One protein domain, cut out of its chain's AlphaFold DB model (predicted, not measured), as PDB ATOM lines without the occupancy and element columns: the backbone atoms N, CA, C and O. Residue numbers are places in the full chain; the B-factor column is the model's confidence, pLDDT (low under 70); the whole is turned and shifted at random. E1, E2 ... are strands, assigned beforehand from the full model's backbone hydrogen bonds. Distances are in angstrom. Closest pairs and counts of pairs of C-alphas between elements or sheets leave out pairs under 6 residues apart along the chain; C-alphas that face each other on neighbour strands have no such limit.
ATOM      1  N   GLY A  19      24.901 -19.032 -35.367       92.56
ATOM      2  CA  GLY A  19      23.951 -18.183 -34.658       92.56
ATOM      3  C   GLY A  19      24.619 -17.056 -33.882       92.56
ATOM      4  O   GLY A  19      25.838 -17.038 -33.673       92.56
ATOM      5  N   PHE A  20      23.809 -16.110 -33.429       92.25
ATOM      6  CA  PHE A  20      24.268 -14.940 -32.693       92.25
ATOM      7  C   PHE A  20      23.286 -14.554 -31.592       92.25
ATOM      8  O   PHE A  20      22.128 -14.964 -31.578       92.25
ATOM      9  N   SER A  21      23.774 -13.748 -30.655       92.25
ATOM     10  CA  SER A  21      22.937 -13.105 -29.658       92.25
ATOM     11  C   SER A  21      23.334 -11.642 -29.525       92.25
ATOM     12  O   SER A  21      24.523 -11.326 -29.428       92.25
ATOM     13  N   ILE A  22      22.343 -10.754 -29.569       94.06
ATOM     14  CA  ILE A  22      22.522  -9.303 -29.495       94.06
ATOM     15  C   ILE A  22      21.582  -8.755 -28.429       94.06
ATOM     16  O   ILE A  22      20.377  -8.987 -28.464       94.06
ATOM     17  N   TYR A  23      22.150  -8.012 -27.483       93.75
ATOM     18  CA  TYR A  23      21.409  -7.321 -26.435       93.75
ATOM     19  C   TYR A  23      21.207  -5.848 -26.799       93.75
ATOM     20  O   TYR A  23      22.175  -5.163 -27.134       93.75
ATOM     21  N   SER A  24      19.971  -5.362 -26.684       94.12
ATOM     22  CA  SER A  24      19.594  -3.953 -26.804       94.12
ATOM     23  C   SER A  24      19.402  -3.338 -25.409       94.12
ATOM     24  O   SER A  24      18.414  -3.640 -24.736       94.12
ATOM     25  N   PRO A  25      20.306  -2.453 -24.942       89.94
ATOM     26  CA  PRO A  25      20.147  -1.786 -23.649       89.94
ATOM     27  C   PRO A  25      18.952  -0.827 -23.590       89.94
ATOM     28  O   PRO A  25      18.435  -0.567 -22.505       89.94
ATOM     29  N   GLU A  26      18.532  -0.294 -24.740       94.12
ATOM     30  CA  GLU A  26      17.435   0.672 -24.846       94.12
ATOM     31  C   GLU A  26      16.078  -0.001 -24.632       94.12
ATOM     32  O   GLU A  26      15.300   0.432 -23.783       94.12
ATOM     33  N   THR A  27      15.825  -1.098 -25.346       93.50
ATOM     34  CA  THR A  27      14.562  -1.845 -25.245       93.50
ATOM     35  C   THR A  27      14.588  -2.911 -24.154       93.50
ATOM     36  O   THR A  27      13.539  -3.400 -23.752       93.50
ATOM     37  N   LYS A  28      15.775  -3.231 -23.619       92.75
ATOM     38  CA  LYS A  28      16.018  -4.354 -22.702       92.75
ATOM     39  C   LYS A  28      15.614  -5.694 -23.309       92.75
ATOM     40  O   LYS A  28      15.143  -6.576 -22.604       92.75
ATOM     41  N   GLU A  29      15.859  -5.865 -24.597       94.50
ATOM     42  CA  GLU A  29      15.571  -7.104 -25.312       94.50
ATOM     43  C   GLU A  29      16.873  -7.816 -25.681       94.50
ATOM     44  O   GLU A  29      17.869  -7.189 -26.058       94.50
ATOM     45  N   LEU A  30      16.868  -9.141 -25.579       94.62
ATOM     46  CA  LEU A  30      17.921 -10.017 -26.071       94.62
ATOM     47  C   LEU A  30      17.393 -10.759 -27.293       94.62
ATOM     48  O   LEU A  30      16.524 -11.621 -27.168       94.62
ATOM     49  N   HIS A  31      17.942 -10.449 -28.461       94.88
ATOM     50  CA  HIS A  31      17.680 -11.221 -29.662       94.88
ATOM     51  C   HIS A  31      18.655 -12.393 -29.745       94.88
ATOM     52  O   HIS A  31      19.854 -12.241 -29.487       94.88
ATOM     53  N   VAL A  32      18.136 -13.563 -30.086       94.12
ATOM     54  CA  VAL A  32      18.884 -14.806 -30.242       94.12
ATOM     55  C   VAL A  32      18.479 -15.442 -31.557       94.12
ATOM     56  O   VAL A  32      17.296 -15.663 -31.787       94.12
ATOM     57  N   GLU A  33      19.460 -15.795 -32.376       94.50
ATOM     58  CA  GLU A  33      19.259 -16.545 -33.611       94.50
ATOM     59  C   GLU A  33      20.148 -17.786 -33.605       94.50
ATOM     60  O   GLU A  33      21.329 -17.711 -33.240       94.50
ATOM     61  N   ILE A  34      19.583 -18.923 -34.008       93.81
ATOM     62  CA  ILE A  34      20.310 -20.174 -34.228       93.81
ATOM     63  C   ILE A  34      20.208 -20.577 -35.700       93.81
ATOM     64  O   ILE A  34      19.143 -20.508 -36.315       93.81
ATOM     65  N   GLU A  35      21.316 -21.058 -36.257       93.62
ATOM     66  CA  GLU A  35      21.359 -21.598 -37.613       93.62
ATOM     67  C   GLU A  35      22.158 -22.909 -37.634       93.62
ATOM     68  O   GLU A  35      23.389 -22.939 -37.724       93.62
ATOM     69  N   ASP A  36      21.434 -24.022 -37.551       92.81
ATOM     70  CA  ASP A  36      21.952 -25.380 -37.680       92.81
ATOM     71  C   ASP A  36      21.516 -25.974 -39.026       92.81
ATOM     72  O   ASP A  36      20.514 -26.680 -39.153       92.81
ATOM     73  N   LEU A  37      22.293 -25.657 -40.064       89.69
ATOM     74  CA  LEU A  37      22.040 -26.117 -41.432       89.69
ATOM     75  C   LEU A  37      22.120 -27.641 -41.574       89.69
ATOM     76  O   LEU A  37      21.404 -28.206 -42.398       89.69
ATOM     77  N   ALA A  38      22.967 -28.306 -40.783       89.81
ATOM     78  CA  ALA A  38      23.172 -29.751 -40.866       89.81
ATOM     79  C   ALA A  38      21.917 -30.527 -40.443       89.81
ATOM     80  O   ALA A  38      21.618 -31.575 -41.011       89.81
ATOM     81  N   ASN A  39      21.163 -29.974 -39.492       89.56
ATOM     82  CA  ASN A  39      19.921 -30.556 -38.986       89.56
ATOM     83  C   ASN A  39      18.675 -29.787 -39.452       89.56
ATOM     84  O   ASN A  39      17.593 -29.977 -38.898       89.56
ATOM     85  N   ASN A  40      18.821 -28.907 -40.451       91.38
ATOM     86  CA  ASN A  40      17.756 -28.056 -40.990       91.38
ATOM     87  C   ASN A  40      16.951 -27.318 -39.900       91.38
ATOM     88  O   ASN A  40      15.729 -27.202 -39.977       91.38
ATOM     89  N   THR A  41      17.642 -26.854 -38.860       90.25
ATOM     90  CA  THR A  41      17.042 -26.151 -37.726       90.25
ATOM     91  C   THR A  41      17.462 -24.690 -37.778       90.25
ATOM     92  O   THR A  41      18.643 -24.364 -37.669       90.25
ATOM     93  N   LYS A  42      16.484 -23.805 -37.957       94.69
ATOM     94  CA  LYS A  42      16.649 -22.355 -37.854       94.69
ATOM     95  C   LYS A  42      15.548 -21.828 -36.964       94.69
ATOM     96  O   LYS A  42      14.387 -22.169 -37.182       94.69
ATOM     97  N   ASP A  43      15.920 -21.029 -35.983       93.19
ATOM     98  CA  ASP A  43      14.956 -20.435 -35.072       93.19
ATOM     99  C   ASP A  43      15.502 -19.125 -34.512       93.19
ATOM    100  O   ASP A  43      16.717 -18.898 -34.475       93.19
ATOM    101  N   SER A  44      14.589 -18.254 -34.106       93.81
ATOM    102  CA  SER A  44      14.907 -16.933 -33.585       93.81
ATOM    103  C   SER A  44      13.951 -16.561 -32.466       93.81
ATOM    104  O   SER A  44      12.738 -16.725 -32.600       93.81
ATOM    105  N   TRP A  45      14.486 -15.977 -31.401       94.06
ATOM    106  CA  TRP A  45      13.707 -15.507 -30.264       94.06
ATOM    107  C   TRP A  45      14.130 -14.100 -29.875       94.06
ATOM    108  O   TRP A  45      15.300 -13.730 -29.966       94.06
ATOM    109  N   THR A  46      13.168 -13.340 -29.368       94.62
ATOM    110  CA  THR A  46      13.420 -12.096 -28.646       94.62
ATOM    111  C   THR A  46      12.944 -12.304 -27.217       94.62
ATOM    112  O   THR A  46      11.802 -12.706 -27.002       94.62
ATOM    113  N   LEU A  47      13.842 -12.106 -26.255       94.12
ATOM    114  CA  LEU A  47      13.599 -12.338 -24.835       94.12
ATOM    115  C   LEU A  47      13.706 -11.030 -24.058       94.12
ATOM    116  O   LEU A  47      14.671 -10.283 -24.239       94.12
ATOM    117  N   ASP A  48      12.781 -10.804 -23.133       92.81
ATOM    118  CA  ASP A  48      12.847  -9.667 -22.221       92.81
ATOM    119  C   ASP A  48      13.960  -9.859 -21.185       92.81
ATOM    120  O   ASP A  48      14.049 -10.876 -20.480       92.81
ATOM    121  N   VAL A  49      14.817  -8.850 -21.059       92.62
ATOM    122  CA  VAL A  49      15.958  -8.844 -20.148       92.62
ATOM    123  C   VAL A  49      15.606  -8.122 -18.860       92.62
ATOM    124  O   VAL A  49      15.262  -6.940 -18.833       92.62
ATOM    125  N   HIS A  50      15.810  -8.824 -17.753       91.00
ATOM    126  CA  HIS A  50      15.581  -8.325 -16.411       91.00
ATOM    127  C   HIS A  50      16.908  -8.146 -15.669       91.00
ATOM    128  O   HIS A  50      17.832  -8.955 -15.788       91.00
ATOM    129  N   LEU A  51      17.008  -7.081 -14.871       89.25
ATOM    130  CA  LEU A  51      18.129  -6.893 -13.952       89.25
ATOM    131  C   LEU A  51      18.012  -7.865 -12.779       89.25
ATOM    132  O   LEU A  51      16.966  -7.966 -12.134       89.25
ATOM    133  N   CYS A  52      19.107  -8.546 -12.459       88.56
ATOM    134  CA  CYS A  52      19.153  -9.413 -11.293       88.56
ATOM    135  C   CYS A  52      19.098  -8.576 -10.004       88.56
ATOM    136  O   CYS A  52      19.857  -7.623  -9.834       88.56
ATOM    137  N   LYS A  53      18.239  -8.975  -9.051       83.12
ATOM    138  CA  LYS A  53      18.073  -8.288  -7.752       83.12
ATOM    139  C   LYS A  53      19.368  -8.220  -6.935       83.12
ATOM    140  O   LYS A  53      19.564  -7.277  -6.177       83.12
ATOM    141  N   SER A  54      20.242  -9.221  -7.066       81.31
ATOM    142  CA  SER A  54      21.547  -9.239  -6.404       81.31
ATOM    143  C   SER A  54      22.670  -9.248  -7.430       81.31
ATOM    144  O   SER A  54      22.799 -10.213  -8.183       81.31
ATOM    145  N   THR A  55      23.515  -8.227  -7.397       83.56
ATOM    146  CA  THR A  55      24.757  -8.146  -8.171       83.56
ATOM    147  C   THR A  55      25.960  -8.407  -7.255       83.56
ATOM    148  O   THR A  55      25.850  -8.338  -6.028       83.56
ATOM    149  N   GLY A  56      27.102  -8.807  -7.818       82.38
ATOM    150  CA  GLY A  56      28.313  -9.097  -7.044       82.38
ATOM    151  C   GLY A  56      29.315  -9.978  -7.789       82.38
ATOM    152  O   GLY A  56      29.069 -10.394  -8.920       82.38
ATOM    153  N   VAL A  57      30.444 -10.278  -7.141       87.50
ATOM    154  CA  VAL A  57      31.479 -11.163  -7.700       87.50
ATOM    155  C   VAL A  57      30.853 -12.522  -8.034       87.50
ATOM    156  O   VAL A  57      30.207 -13.132  -7.183       87.50
ATOM    157  N   ASN A  58      31.032 -12.977  -9.277       85.12
ATOM    158  CA  ASN A  58      30.464 -14.215  -9.829       85.12
ATOM    159  C   ASN A  58      28.924 -14.278  -9.886       85.12
ATOM    160  O   ASN A  58      28.368 -15.372  -9.977       85.12
ATOM    161  N   LYS A  59      28.220 -13.138  -9.843       86.69
ATOM    162  CA  LYS A  59      26.761 -13.086 -10.029       86.69
ATOM    163  C   LYS A  59      26.396 -12.448 -11.371       86.69
ATOM    164  O   LYS A  59      27.009 -11.443 -11.736       86.69
ATOM    165  N   PRO A  60      25.395 -12.982 -12.092       84.88
ATOM    166  CA  PRO A  60      24.904 -12.350 -13.307       84.88
ATOM    167  C   PRO A  60      24.269 -10.994 -12.984       84.88
ATOM    168  O   PRO A  60      23.649 -10.810 -11.935       84.88
ATOM    169  N   VAL A  61      24.443 -10.038 -13.892       89.75
ATOM    170  CA  VAL A  61      23.827  -8.703 -13.796       89.75
ATOM    171  C   VAL A  61      22.459  -8.687 -14.476       89.75
ATOM    172  O   VAL A  61      21.537  -8.024 -14.004       89.75
ATOM    173  N   PHE A  62      22.326  -9.456 -15.553       90.19
ATOM    174  CA  PHE A  62      21.129  -9.555 -16.372       90.19
ATOM    175  C   PHE A  62      20.714 -11.014 -16.522       90.19
ATOM    176  O   PHE A  62      21.564 -11.907 -16.569       90.19
ATOM    177  N   ILE A  63      19.411 -11.234 -16.638       90.69
ATOM    178  CA  ILE A  63      18.821 -12.522 -16.976       90.69
ATOM    179  C   ILE A  63      17.771 -12.316 -18.066       90.69
ATOM    180  O   ILE A  63      16.971 -11.387 -17.997       90.69
ATOM    181  N   ALA A  64      17.788 -13.187 -19.066       91.06
ATOM    182  CA  ALA A  64      16.746 -13.303 -20.074       91.06
ATOM    183  C   ALA A  64      16.304 -14.765 -20.088       91.06
ATOM    184  O   ALA A  64      17.142 -15.664 -19.985       91.06
ATOM    185  N   THR A  65      15.005 -15.009 -20.164       86.56
ATOM    186  CA  THR A  65      14.459 -16.364 -20.125       86.56
ATOM    187  C   THR A  65      13.146 -16.414 -20.889       86.56
ATOM    188  O   THR A  65      12.468 -15.405 -21.047       86.56
ATOM    189  N   ASN A  66      12.799 -17.603 -21.369       82.81
ATOM    190  CA  ASN A  66      11.547 -17.890 -22.061       82.81
ATOM    191  C   ASN A  66      10.396 -18.256 -21.103       82.81
ATOM    192  O   ASN A  66       9.369 -18.763 -21.550       82.81
ATOM    193  N   VAL A  67      10.577 -18.048 -19.796       80.19
ATOM    194  CA  VAL A  67       9.549 -18.243 -18.766       80.19
ATOM    195  C   VAL A  67       9.399 -16.979 -17.931       80.19
ATOM    196  O   VAL A  67      10.376 -16.262 -17.729       80.19
ATOM    197  N   ASP A  68       8.203 -16.728 -17.407       74.81
ATOM    198  CA  ASP A  68       7.947 -15.542 -16.590       74.81
ATOM    199  C   ASP A  68       8.820 -15.518 -15.325       74.81
ATOM    200  O   ASP A  68       8.814 -16.447 -14.510       74.81
ATOM    201  N   LEU A  69       9.561 -14.423 -15.145       68.69
ATOM    202  CA  LEU A  69      10.326 -14.127 -13.935       68.69
ATOM    203  C   LEU A  69       9.451 -13.327 -12.959       68.69
ATOM    204  O   LEU A  69       9.612 -12.114 -12.836       68.69
ATOM    205  N   ASN A  70       8.511 -13.998 -12.287       61.41
ATOM    206  CA  ASN A  70       7.744 -13.403 -11.179       61.41
ATOM    207  C   ASN A  70       8.632 -13.071  -9.962       61.41
ATOM    208  O   ASN A  70       9.478 -13.917  -9.584       61.41
TER     209      ASN A  70
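This is residues 19 to 70 of the 70 residues of an uncharacterized protein of Polynucleobacter sp. 35-46-207 (UniProt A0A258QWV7). The domain is a single bare sheet, twisted and curled like part of a barrel: E1, E2 and the long E3 stand side by side, and short E4 pairs with residues 49 to 51 of E3. The 52 printed residues have no named helix and four strands, in the order E1 E2 E3 E4 along the chain and across the sheet: a meander, each strand the antiparallel neighbour of the one before, class all strand. It is loose, with a radius of gyration of the C-alphas of 13.5 A, and elongated, spanning 40 by 24 by 21 A.

E3, residues 41 to 51, is staggered: 41 to 48 pair with E2, residues 29 to 36, and 49 to 51 with E4, residues 62 to 64. Hairpin E2 and E3 is antiparallel at 158 degrees, with N 32 and O 45 within hydrogen-bond range at 2.8 A. Hairpin E3 and E4 stands at 139 degrees, with N 50 and O 63 at 2.8 A. E1, residues 19 to 24, forms a hairpin with E2 at 174 degrees, with N 22 and O 31 at 2.9 A. The edge strands E1 and E4 are apart.

E3 is 30.6 A long, E2 23.0 A and E1 16.8 A. E1 begins at C-alpha 19 (23.951, -18.183, -34.658); E4 ends at C-alpha 64 (16.746, -13.303, -20.074).

The farthest C-alphas, of Asn 40 and Gly 56, are 40.3 A apart. The printed part has no cut and no long link. Residues 69 to 70 have pLDDT under 70.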